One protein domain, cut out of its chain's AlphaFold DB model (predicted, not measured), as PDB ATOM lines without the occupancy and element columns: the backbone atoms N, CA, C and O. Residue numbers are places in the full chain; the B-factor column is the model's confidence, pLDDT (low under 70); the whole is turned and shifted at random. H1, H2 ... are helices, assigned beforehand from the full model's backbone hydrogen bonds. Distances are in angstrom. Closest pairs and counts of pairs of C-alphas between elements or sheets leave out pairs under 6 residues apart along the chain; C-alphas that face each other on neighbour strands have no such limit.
ATOM      1  N   THR A  37      21.140 -49.847  28.934       63.66
ATOM      2  CA  THR A  37      20.421 -48.791  28.209       63.66
ATOM      3  C   THR A  37      21.135 -47.437  28.288       63.66
ATOM      4  O   THR A  37      21.273 -46.760  27.272       63.66
ATOM      5  N   GLY A  38      21.691 -47.085  29.456       65.62
ATOM      6  CA  GLY A  38      22.462 -45.852  29.639       65.62
ATOM      7  C   GLY A  38      23.698 -45.746  28.738       65.62
ATOM      8  O   GLY A  38      23.899 -44.709  28.118       65.62
ATOM      9  N   LEU A  39      24.484 -46.820  28.587       71.56
ATOM     10  CA  LEU A  39      25.686 -46.813  27.740       71.56
ATOM     11  C   LEU A  39      25.336 -46.661  26.256       71.56
ATOM     12  O   LEU A  39      26.003 -45.910  25.548       71.56
ATOM     13  N   TYR A  40      24.270 -47.321  25.794       69.94
ATOM     14  CA  TYR A  40      23.806 -47.181  24.411       69.94
ATOM     15  C   TYR A  40      23.356 -45.755  24.103       69.94
ATOM     16  O   TYR A  40      23.780 -45.194  23.095       69.94
ATOM     17  N   PHE A  41      22.566 -45.137  24.986       71.31
ATOM     18  CA  PHE A  41      22.168 -43.737  24.820       71.31
ATOM     19  C   PHE A  41      23.361 -42.777  24.897       71.31
ATOM     20  O   PHE A  41      23.403 -41.813  24.135       71.31
ATOM     21  N   SER A  42      24.353 -43.042  25.756       78.00
ATOM     22  CA  SER A  42      25.576 -42.231  25.824       78.00
ATOM     23  C   SER A  42      26.392 -42.299  24.534       78.00
ATOM     24  O   SER A  42      26.771 -41.255  24.010       78.00
ATOM     25  N   VAL A  43      26.628 -43.496  23.984       79.81
ATOM     26  CA  VAL A  43      27.359 -43.665  22.714       79.81
ATOM     27  C   VAL A  43      26.573 -43.063  21.549       79.81
ATOM     28  O   VAL A  43      27.152 -42.380  20.704       79.81
ATOM     29  N   TRP A  44      25.252 -43.244  21.531       75.81
ATOM     30  CA  TRP A  44      24.369 -42.652  20.527       75.81
ATOM     31  C   TRP A  44      24.419 -41.119  20.548       75.81
ATOM     32  O   TRP A  44      24.671 -40.484  19.524       75.81
ATOM     33  N   GLY A  45      24.250 -40.516  21.728       77.88
ATOM     34  CA  GLY A  45      24.338 -39.068  21.910       77.88
ATOM     35  C   GLY A  45      25.729 -38.517  21.587       77.88
ATOM     36  O   GLY A  45      25.841 -37.475  20.941       77.88
ATOM     37  N   MET A  46      26.796 -39.233  21.960       84.25
ATOM     38  CA  MET A  46      28.164 -38.887  21.565       84.25
ATOM     39  C   MET A  46      28.336 -38.908  20.047       84.25
ATOM     40  O   MET A  46      28.911 -37.971  19.504       84.25
ATOM     41  N   GLY A  47      27.797 -39.914  19.353       84.50
ATOM     42  CA  GLY A  47      27.837 -39.992  17.893       84.50
ATOM     43  C   GLY A  47      27.155 -38.801  17.216       84.50
ATOM     44  O   GLY A  47      27.709 -38.226  16.277       84.50
ATOM     45  N   ILE A  48      25.995 -38.372  17.727       81.56
ATOM     46  CA  ILE A  48      25.286 -37.183  17.232       81.56
ATOM     47  C   ILE A  48      26.126 -35.923  17.457       81.56
ATOM     48  O   ILE A  48      26.365 -35.170  16.514       81.56
ATOM     49  N   ASN A  49      26.619 -35.712  18.679       84.19
ATOM     50  CA  ASN A  49      27.428 -34.539  19.008       84.19
ATOM     51  C   ASN A  49      28.721 -34.484  18.187       84.19
ATOM     52  O   ASN A  49      29.085 -33.420  17.689       84.19
ATOM     53  N   LEU A  50      29.384 -35.627  17.989       85.69
ATOM     54  CA  LEU A  50      30.590 -35.721  17.172       85.69
ATOM     55  C   LEU A  50      30.290 -35.397  15.706       85.69
ATOM     56  O   LEU A  50      31.052 -34.674  15.076       85.69
ATOM     57  N   SER A  51      29.160 -35.881  15.182       82.88
ATOM     58  CA  SER A  51      28.722 -35.606  13.809       82.88
ATOM     59  C   SER A  51      28.417 -34.124  13.596       82.88
ATOM     60  O   SER A  51      28.833 -33.551  12.591       82.88
ATOM     61  N   ILE A  52      27.743 -33.478  14.556       83.50
ATOM     62  CA  ILE A  52      27.476 -32.033  14.522       83.50
ATOM     63  C   ILE A  52      28.794 -31.256  14.577       83.50
ATOM     64  O   ILE A  52      29.015 -30.376  13.748       83.50
ATOM     65  N   ALA A  53      29.692 -31.604  15.503       86.88
ATOM     66  CA  ALA A  53      30.998 -30.961  15.626       86.88
ATOM     67  C   ALA A  53      31.829 -31.106  14.341       86.88
ATOM     68  O   ALA A  53      32.393 -30.124  13.865       86.88
ATOM     69  N   PHE A  54      31.849 -32.299  13.736       85.62
ATOM     70  CA  PHE A  54      32.505 -32.534  12.450       85.62
ATOM     71  C   PHE A  54      31.870 -31.726  11.321       85.62
ATOM     72  O   PHE A  54      32.593 -31.139  10.520       85.62
ATOM     73  N   GLY A  55      30.539 -31.663  11.262       82.81
ATOM     74  CA  GLY A  55      29.819 -30.877  10.263       82.81
ATOM     75  C   GLY A  55      30.143 -29.387  10.361       82.81
ATOM     76  O   GLY A  55      30.447 -28.756   9.352       82.81
ATOM     77  N   VAL A  56      30.160 -28.838  11.579       84.25
ATOM     78  CA  VAL A  56      30.541 -27.441  11.834       84.25
ATOM     79  C   VAL A  56      32.012 -27.202  11.506       84.25
ATOM     80  O   VAL A  56      32.334 -26.202  10.874       84.25
ATOM     81  N   LEU A  57      32.911 -28.110  11.889       85.69
ATOM     82  CA  LEU A  57      34.339 -27.980  11.604       85.69
ATOM     83  C   LEU A  57      34.609 -27.993  10.096       85.69
ATOM     84  O   LEU A  57      35.288 -27.103   9.590       85.69
ATOM     85  N   LEU A  58      34.056 -28.970   9.374       82.06
ATOM     86  CA  LEU A  58      34.189 -29.063   7.921       82.06
ATOM     87  C   LEU A  58      33.547 -27.860   7.231       82.06
ATOM     88  O   LEU A  58      34.162 -27.297   6.331       82.06
ATOM     89  N   GLY A  59      32.372 -27.423   7.690       79.56
ATOM     90  CA  GLY A  59      31.736 -26.184   7.253       79.56
ATOM     91  C   GLY A  59      32.678 -24.998   7.387       79.56
ATOM     92  O   GLY A  59      33.153 -24.444   6.402       79.56
ATOM     93  N   THR A  60      33.021 -24.638   8.614       79.06
ATOM     94  CA  THR A  60      33.779 -23.420   8.891       79.06
ATOM     95  C   THR A  60      35.185 -23.444   8.290       79.06
ATOM     96  O   THR A  60      35.618 -22.431   7.752       79.06
ATOM     97  N   VAL A  61      35.910 -24.570   8.330       82.31
ATOM     98  CA  VAL A  61      37.285 -24.659   7.799       82.31
ATOM     99  C   VAL A  61      37.315 -24.629   6.272       82.31
ATOM    100  O   VAL A  61      38.187 -23.986   5.684       82.31
ATOM    101  N   LEU A  62      36.388 -25.324   5.607       73.69
ATOM    102  CA  LEU A  62      36.369 -25.372   4.146       73.69
ATOM    103  C   LEU A  62      35.874 -24.051   3.546       73.69
ATOM    104  O   LEU A  62      36.348 -23.648   2.484       73.69
ATOM    105  N   LEU A  63      34.964 -23.362   4.242       71.25
ATOM    106  CA  LEU A  63      34.471 -22.043   3.855       71.25
ATOM    107  C   LEU A  63      35.462 -20.918   4.189       71.25
ATOM    108  O   LEU A  63      35.672 -20.041   3.351       71.25
ATOM    109  N   SER A  64      36.144 -20.961   5.339       72.06
ATOM    110  CA  SER A  64      37.150 -19.946   5.693       72.06
ATOM    111  C   SER A  64      38.348 -19.956   4.744       72.06
ATOM    112  O   SER A  64      38.831 -18.896   4.352       72.06
ATOM    113  N   ARG A  65      38.784 -21.139   4.284       69.62
ATOM    114  CA  ARG A  65      39.848 -21.267   3.274       69.62
ATOM    115  C   ARG A  65      39.495 -20.667   1.918       69.62
ATOM    116  O   ARG A  65      40.400 -20.306   1.176       69.62
ATOM    117  N   GLN A  66      38.209 -20.564   1.596       68.44
ATOM    118  CA  GLN A  66      37.737 -19.970   0.343       68.44
ATOM    119  C   GLN A  66      37.385 -18.484   0.484       68.44
ATOM    120  O   GLN A  66      36.841 -17.899  -0.447       68.44
ATOM    121  N   GLY A  67      37.709 -17.863   1.627       65.38
ATOM    122  CA  GLY A  67      37.440 -16.446   1.867       65.38
ATOM    123  C   GLY A  67      35.956 -16.140   2.072       65.38
ATOM    124  O   GLY A  67      35.521 -15.028   1.791       65.38
ATOM    125  N   PHE A  68      35.161 -17.120   2.525       64.19
ATOM    126  CA  PHE A  68      33.755 -16.891   2.843       64.19
ATOM    127  C   PHE A  68      33.645 -15.934   4.032       64.19
ATOM    128  O   PHE A  68      33.945 -16.300   5.169       64.19
ATOM    129  N   GLU A  69      33.187 -14.716   3.766       66.06
ATOM    130  CA  GLU A  69      33.006 -13.685   4.779       66.06
ATOM    131  C   GLU A  69      31.500 -13.487   5.032       66.06
ATOM    132  O   GLU A  69      30.823 -12.852   4.220       66.06
ATOM    133  N   PRO A  70      30.932 -14.035   6.128       63.31
ATOM    134  CA  PRO A  70      29.484 -14.022   6.390       63.31
ATOM    135  C   PRO A  70      28.893 -12.612   6.565       63.31
ATOM    136  O   PRO A  70      27.676 -12.451   6.636       63.31
ATOM    137  N   SER A  71      29.745 -11.591   6.654       65.25
ATOM    138  CA  SER A  71      29.387 -10.185   6.847       65.25
ATOM    139  C   SER A  71      29.030  -9.451   5.547       65.25
ATOM    140  O   SER A  71      28.500  -8.340   5.600       65.25
ATOM    141  N   VAL A  72      29.310 -10.037   4.377       65.31
ATOM    142  CA  VAL A  72      29.122  -9.384   3.073       65.31
ATOM    143  C   VAL A  72      27.744  -9.727   2.498       65.31
ATOM    144  O   VAL A  72      27.380 -10.889   2.384       65.31
ATOM    145  N   ARG A  73      26.952  -8.715   2.106       57.72
ATOM    146  CA  ARG A  73      25.573  -8.910   1.595       57.72
ATOM    147  C   ARG A  73      25.492  -9.477   0.172       57.72
ATOM    148  O   ARG A  73      24.429  -9.949  -0.219       57.72
ATOM    149  N   VAL A  74      26.575  -9.399  -0.603       59.97
ATOM    150  CA  VAL A  74      26.650  -9.892  -1.985       59.97
ATOM    151  C   VAL A  74      27.842 -10.833  -2.092       59.97
ATOM    152  O   VAL A  74      28.991 -10.398  -2.097       59.97
ATOM    153  N   HIS A  75      27.564 -12.130  -2.154       63.44
ATOM    154  CA  HIS A  75      28.582 -13.146  -2.392       63.44
ATOM    155  C   HIS A  75      28.743 -13.363  -3.898       63.44
ATOM    156  O   HIS A  75      27.752 -13.457  -4.619       63.44
ATOM    157  N   SER A  76      29.986 -13.448  -4.374       65.50
ATOM    158  CA  SER A  76      30.268 -13.860  -5.755       65.50
ATOM    159  C   SER A  76      29.877 -15.327  -5.968       65.50
ATOM    160  O   SER A  76      29.981 -16.133  -5.041       65.50
ATOM    161  N   ASP A  77      29.490 -15.704  -7.191       64.75
ATOM    162  CA  ASP A  77      29.097 -17.084  -7.539       64.75
ATOM    163  C   ASP A  77      30.174 -18.131  -7.198       64.75
ATOM    164  O   ASP A  77      29.863 -19.276  -6.859       64.75
ATOM    165  N   SER A  78      31.447 -17.721  -7.190       67.12
ATOM    166  CA  SER A  78      32.594 -18.534  -6.768       67.12
ATOM    167  C   SER A  78      32.522 -19.008  -5.311       67.12
ATOM    168  O   SER A  78      33.108 -20.031  -4.971       67.12
ATOM    169  N   VAL A  79      31.785 -18.296  -4.458       66.56
ATOM    170  CA  VAL A  79      31.630 -18.566  -3.021       66.56
ATOM    171  C   VAL A  79      30.341 -19.355  -2.735       66.56
ATOM    172  O   VAL A  79      30.271 -20.128  -1.777       66.56
ATOM    173  N   LEU A  80      29.328 -19.223  -3.598       71.44
ATOM    174  CA  LEU A  80      28.052 -19.940  -3.482       71.44
ATOM    175  C   LEU A  80      28.179 -21.429  -3.826       71.44
ATOM    176  O   LEU A  80      27.593 -22.273  -3.144       71.44
ATOM    177  N   PHE A  81      28.969 -21.768  -4.848       73.06
ATOM    178  CA  PHE A  81      29.191 -23.157  -5.254       73.06
ATOM    179  C   PHE A  81      29.753 -24.045  -4.121       73.06
ATOM    180  O   PHE A  81      29.131 -25.065  -3.801       73.06
ATOM    181  N   PRO A  82      30.857 -23.680  -3.439       71.50
ATOM    182  CA  PRO A  82      31.372 -24.477  -2.328       71.50
ATOM    183  C   PRO A  82      30.426 -24.513  -1.120       71.50
ATOM    184  O   PRO A  82      30.335 -25.550  -0.462       71.50
ATOM    185  N   LEU A  83      29.654 -23.450  -0.862       73.44
ATOM    186  CA  LEU A  83      28.622 -23.457   0.180       73.44
ATOM    187  C   LEU A  83      27.535 -24.510  -0.112       73.44
ATOM    188  O   LEU A  83      27.192 -25.299   0.769       73.44
ATOM    189  N   MET A  84      27.037 -24.584  -1.353       75.31
ATOM    190  CA  MET A  84      26.067 -25.610  -1.770       75.31
ATOM    191  C   MET A  84      26.655 -27.023  -1.716       75.31
ATOM    192  O   MET A  84      25.955 -27.985  -1.391       75.31
ATOM    193  N   MET A  85      27.942 -27.165  -2.020       76.75
ATOM    194  CA  MET A  85      28.634 -28.451  -1.988       76.75
ATOM    195  C   MET A  85      28.765 -28.987  -0.555       76.75
ATOM    196  O   MET A  85      28.491 -30.160  -0.306       76.75
ATOM    197  N   VAL A  86      29.077 -28.116   0.409       75.00
ATOM    198  CA  VAL A  86      29.202 -28.495   1.824       75.00
ATOM    199  C   VAL A  86      27.843 -28.710   2.494       75.00
ATOM    200  O   VAL A  86      27.666 -29.701   3.196       75.00
ATOM    201  N   TYR A  87      26.863 -27.832   2.265       71.81
ATOM    202  CA  TYR A  87      25.548 -27.947   2.913       71.81
ATOM    203  C   TYR A  87      24.572 -28.895   2.198       71.81
ATOM    204  O   TYR A  87      23.596 -29.328   2.806       71.81
ATOM    205  N   GLY A  88      24.803 -29.221   0.923       78.81
ATOM    206  CA  GLY A  88      23.904 -30.051   0.115       78.81
ATOM    207  C   GLY A  88      24.498 -31.400  -0.284       78.81
ATOM    208  O   GLY A  88      23.927 -32.445   0.025       78.81
ATOM    209  N   TRP A  89      25.640 -31.394  -0.973       77.56
ATOM    210  CA  TRP A  89      26.233 -32.619  -1.525       77.56
ATOM    211  C   TRP A  89      26.876 -33.507  -0.463       77.56
ATOM    212  O   TRP A  89      26.709 -34.723  -0.506       77.56
ATOM    213  N   LEU A  90      27.568 -32.917   0.512       79.50
ATOM    214  CA  LEU A  90      28.192 -33.666   1.599       79.50
ATOM    215  C   LEU A  90      27.177 -34.496   2.416       79.50
ATOM    216  O   LEU A  90      27.370 -35.710   2.513       79.50
ATOM    217  N   PRO A  91      26.070 -33.929   2.949       75.50
ATOM    218  CA  PRO A  91      25.073 -34.737   3.653       75.50
ATOM    219  C   PRO A  91      24.375 -35.744   2.731       75.50
ATOM    220  O   PRO A  91      24.056 -36.846   3.172       75.50
ATOM    221  N   PHE A  92      24.182 -35.416   1.448       79.88
ATOM    222  CA  PHE A  92      23.629 -36.357   0.473       79.88
ATOM    223  C   PHE A  92      24.518 -37.598   0.298       79.88
ATOM    224  O   PHE A  92      24.024 -38.718   0.407       79.88
ATOM    225  N   LEU A  93      25.827 -37.418   0.098       81.75
ATOM    226  CA  LEU A  93      26.778 -38.525  -0.050       81.75
ATOM    227  C   LEU A  93      26.851 -39.392   1.210       81.75
ATOM    228  O   LEU A  93      26.870 -40.616   1.108       81.75
ATOM    229  N   LEU A  94      26.832 -38.770   2.392       80.19
ATOM    230  CA  LEU A  94      26.805 -39.497   3.663       80.19
ATOM    231  C   LEU A  94      25.550 -40.369   3.789       80.19
ATOM    232  O   LEU A  94      25.655 -41.534   4.163       80.19
ATOM    233  N   ILE A  95      24.374 -39.849   3.422       74.44
ATOM    234  CA  ILE A  95      23.130 -40.630   3.436       74.44
ATOM    235  C   ILE A  95      23.192 -41.773   2.417       74.44
ATOM    236  O   ILE A  95      22.840 -42.902   2.751       74.44
ATOM    237  N   VAL A  96      23.679 -41.514   1.201       82.00
ATOM    238  CA  VAL A  96      23.822 -42.540   0.155       82.00
ATOM    239  C   VAL A  96      24.760 -43.667   0.594       82.00
ATOM    240  O   VAL A  96      24.467 -44.827   0.317       82.00
ATOM    241  N   LEU A  97      25.834 -43.365   1.331       82.31
ATOM    242  CA  LEU A  97      26.729 -44.377   1.907       82.31
ATOM    243  C   LEU A  97      26.061 -45.226   2.997       82.31
ATOM    244  O   LEU A  97      26.412 -46.392   3.169       82.31
ATOM    245  N   VAL A  98      25.082 -44.674   3.716       74.19
ATOM    246  CA  VAL A  98      24.337 -45.394   4.761       74.19
ATOM    247  C   VAL A  98      23.289 -46.346   4.169       74.19
ATOM    248  O   VAL A  98      23.045 -47.408   4.738       74.19
ATOM    249  N   VAL A  99      22.705 -46.032   3.007       77.69
ATOM    250  CA  VAL A  99      21.699 -46.881   2.333       77.69
ATOM    251  C   VAL A  99      22.126 -48.354   2.170       77.69
ATOM    252  O   VAL A  99      21.360 -49.224   2.592       77.69
ATOM    253  N   PRO A 100      23.309 -48.697   1.617       78.38
ATOM    254  CA  PRO A 100      23.726 -50.096   1.487       78.38
ATOM    255  C   PRO A 100      23.975 -50.775   2.841       78.38
ATOM    256  O   PRO A 100      23.727 -51.973   2.975       78.38
ATOM    257  N   LEU A 101      24.406 -50.026   3.863       72.75
ATOM    258  CA  LEU A 101      24.599 -50.555   5.217       72.75
ATOM    259  C   LEU A 101      23.259 -50.939   5.864       72.75
ATOM    260  O   LEU A 101      23.156 -51.986   6.502       72.75
ATOM    261  N   LEU A 102      22.219 -50.127   5.648       70.94
ATOM    262  CA  LEU A 102      20.855 -50.422   6.096       70.94
ATOM    263  C   LEU A 102      20.228 -51.596   5.335       70.94
ATOM    264  O   LEU A 102      19.471 -52.367   5.921       70.94
ATOM    265  N   TRP A 103      20.555 -51.771   4.051       67.62
ATOM    266  CA  TRP A 103      20.043 -52.897   3.261       67.62
ATOM    267  C   TRP A 103      20.509 -54.256   3.803       67.62
ATOM    268  O   TRP A 103      19.783 -55.247   3.722       67.62
ATOM    269  N   ASN A 104      21.705 -54.305   4.395       65.38
ATOM    270  CA  ASN A 104      22.269 -55.520   4.975       65.38
ATOM    271  C   ASN A 104      21.991 -55.667   6.482       65.38
ATOM    272  O   ASN A 104      22.607 -56.513   7.124       65.38
ATOM    273  N   PHE A 105      21.104 -54.854   7.069       65.94
ATOM    274  CA  PHE A 105      20.894 -54.835   8.517       65.94
ATOM    275  C   PHE A 105      20.169 -56.117   8.990       65.94
ATOM    276  O   PHE A 105      18.975 -56.292   8.720       65.94
ATOM    277  N   PRO A 106      20.849 -57.038   9.702       58.06
ATOM    278  CA  PRO A 106      20.340 -58.390   9.951       58.06
ATOM    279  C   PRO A 106      19.215 -58.432  11.000       58.06
ATOM    280  O   PRO A 106      18.360 -59.312  10.960       58.06
ATOM    281  N   ILE A 107      19.143 -57.425  11.879       61.06
ATOM    282  CA  ILE A 107      18.211 -57.365  13.022       61.06
ATOM    283  C   ILE A 107      16.735 -57.296  12.578       61.06
ATOM    284  O   ILE A 107      15.834 -57.756  13.283       61.06
ATOM    285  N   ILE A 108      16.463 -56.760  11.384       60.03
ATOM    286  CA  ILE A 108      15.102 -56.687  10.827       60.03
ATOM    287  C   ILE A 108      14.567 -58.067  10.430       60.03
ATOM    288  O   ILE A 108      13.367 -58.315  10.574       60.03
ATOM    289  N   ARG A 109      15.437 -58.982   9.978       55.31
ATOM    290  CA  ARG A 109      15.034 -60.340   9.575       55.31
ATOM    291  C   ARG A 109      14.595 -61.173  10.779       55.31
ATOM    292  O   ARG A 109      13.537 -61.795  10.719       55.31
ATOM    293  N   ASP A 110      15.322 -61.075  11.890       56.41
ATOM    294  CA  ASP A 110      15.005 -61.813  13.120       56.41
ATOM    295  C   ASP A 110      13.698 -61.340  13.778       56.41
ATOM    296  O   ASP A 110      12.923 -62.151  14.289       56.41
ATOM    297  N   ARG A 111      13.392 -60.031  13.733       58.94
ATOM    298  CA  ARG A 111      12.101 -59.500  14.222       58.94
ATOM    299  C   ARG A 111      10.921 -59.931  13.354       58.94
ATOM    300  O   ARG A 111       9.866 -60.246  13.895       58.94
ATOM    301  N   GLN A 112      11.084 -59.937  12.031       56.88
ATOM    302  CA  GLN A 112      10.038 -60.387  11.106       56.88
ATOM    303  C   GLN A 112       9.741 -61.887  11.260       56.88
ATOM    304  O   GLN A 112       8.585 -62.283  11.146       56.88
ATOM    305  N   GLN A 113      10.752 -62.710  11.564       55.50
ATOM    306  CA  GLN A 113      10.560 -64.141  11.823       55.50
ATOM    307  C   GLN A 113       9.910 -64.440  13.177       55.50
ATOM    308  O   GLN A 113       9.161 -65.400  13.260       55.50
ATOM    309  N   LYS A 114      10.138 -63.628  14.218       54.12
ATOM    310  CA  LYS A 114       9.489 -63.815  15.533       54.12
ATOM    311  C   LYS A 114       8.002 -63.438  15.578       54.12
ATOM    312  O   LYS A 114       7.339 -63.760  16.557       54.12
ATOM    313  N   LEU A 115       7.496 -62.717  14.574       55.59
ATOM    314  CA  LEU A 115       6.087 -62.305  14.470       55.59
ATOM    315  C   LEU A 115       5.239 -63.247  13.592       55.59
ATOM    316  O   LEU A 115       4.045 -62.998  13.433       55.59
ATOM    317  N   ARG A 116       5.847 -64.285  13.010       45.44
ATOM    318  CA  ARG A 116       5.159 -65.388  12.323       45.44
ATOM    319  C   ARG A 116       5.149 -66.616  13.217       45.44
ATOM    320  O   ARG A 116       4.141 -67.345  13.147       45.44
TER     321      ARG A 116
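Overview. This is residues 37 to 116 of the 116 residues of an uncharacterized protein of Methylococcus sp (UniProt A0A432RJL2). The model is a long helical hairpin opened into a narrow V: H1 and H2 meet near the end where the link of residues 65 to 76 joins them, and spread apart toward the other end. The short helix H3 follows beyond the far end of H2 and lengthens that arm; residues 37 to 54 and 92 to 116 stand free. The printed part has 80 residues with three named helices, in the order H1, H2, H3, and no named strand; the class is all helix. It is extended, with a radius of gyration of the C-alphas of 19.1 A, and its outline is a rod spanning 61 by 27 by 18 A.

Along the chain. H1 covers residues 37 to 64, 40.2 A long, beginning at C-alpha 37 (20.421, -48.791, 28.209). H2 covers residues 77 to 103, 38.5 A long, beginning at C-alpha 77 (29.097, -17.084, -7.539). It has a kink of 26 degrees near residue 90. H3 covers residues 107 to 114, 11.1 A long, ending at C-alpha 114 (9.489, -63.815, 15.533).

Arrangement. H1 and H2 form a helical hairpin and run opposite ways at a shallow tilt of 27 degrees. They touch through residues 58 to 63 of H1 and 82 to 87 of H2 alone; their closest C-alphas, those of Gly 59 and Val 86, are 6.4 A apart. H3 is apart from H1 and from H2. In H1 and H3 every O i to N i+4 pair is within hydrogen-bond range; in H2, 17 of 23 are.

Size, cuts and confidence. The two C-alphas farthest apart, those of Val 72 and Arg 116, are 61.6 A apart. The printed part has no cut and ends at the chain's last residue. The link from H1 to H2 is long, with 12 residues, and the link from H2 to H3 is tight, with 3. The mean pLDDT of the printed part is 71.9; residues 37 to 38, 40, 65 to 79 and 103 to 116 are under 70.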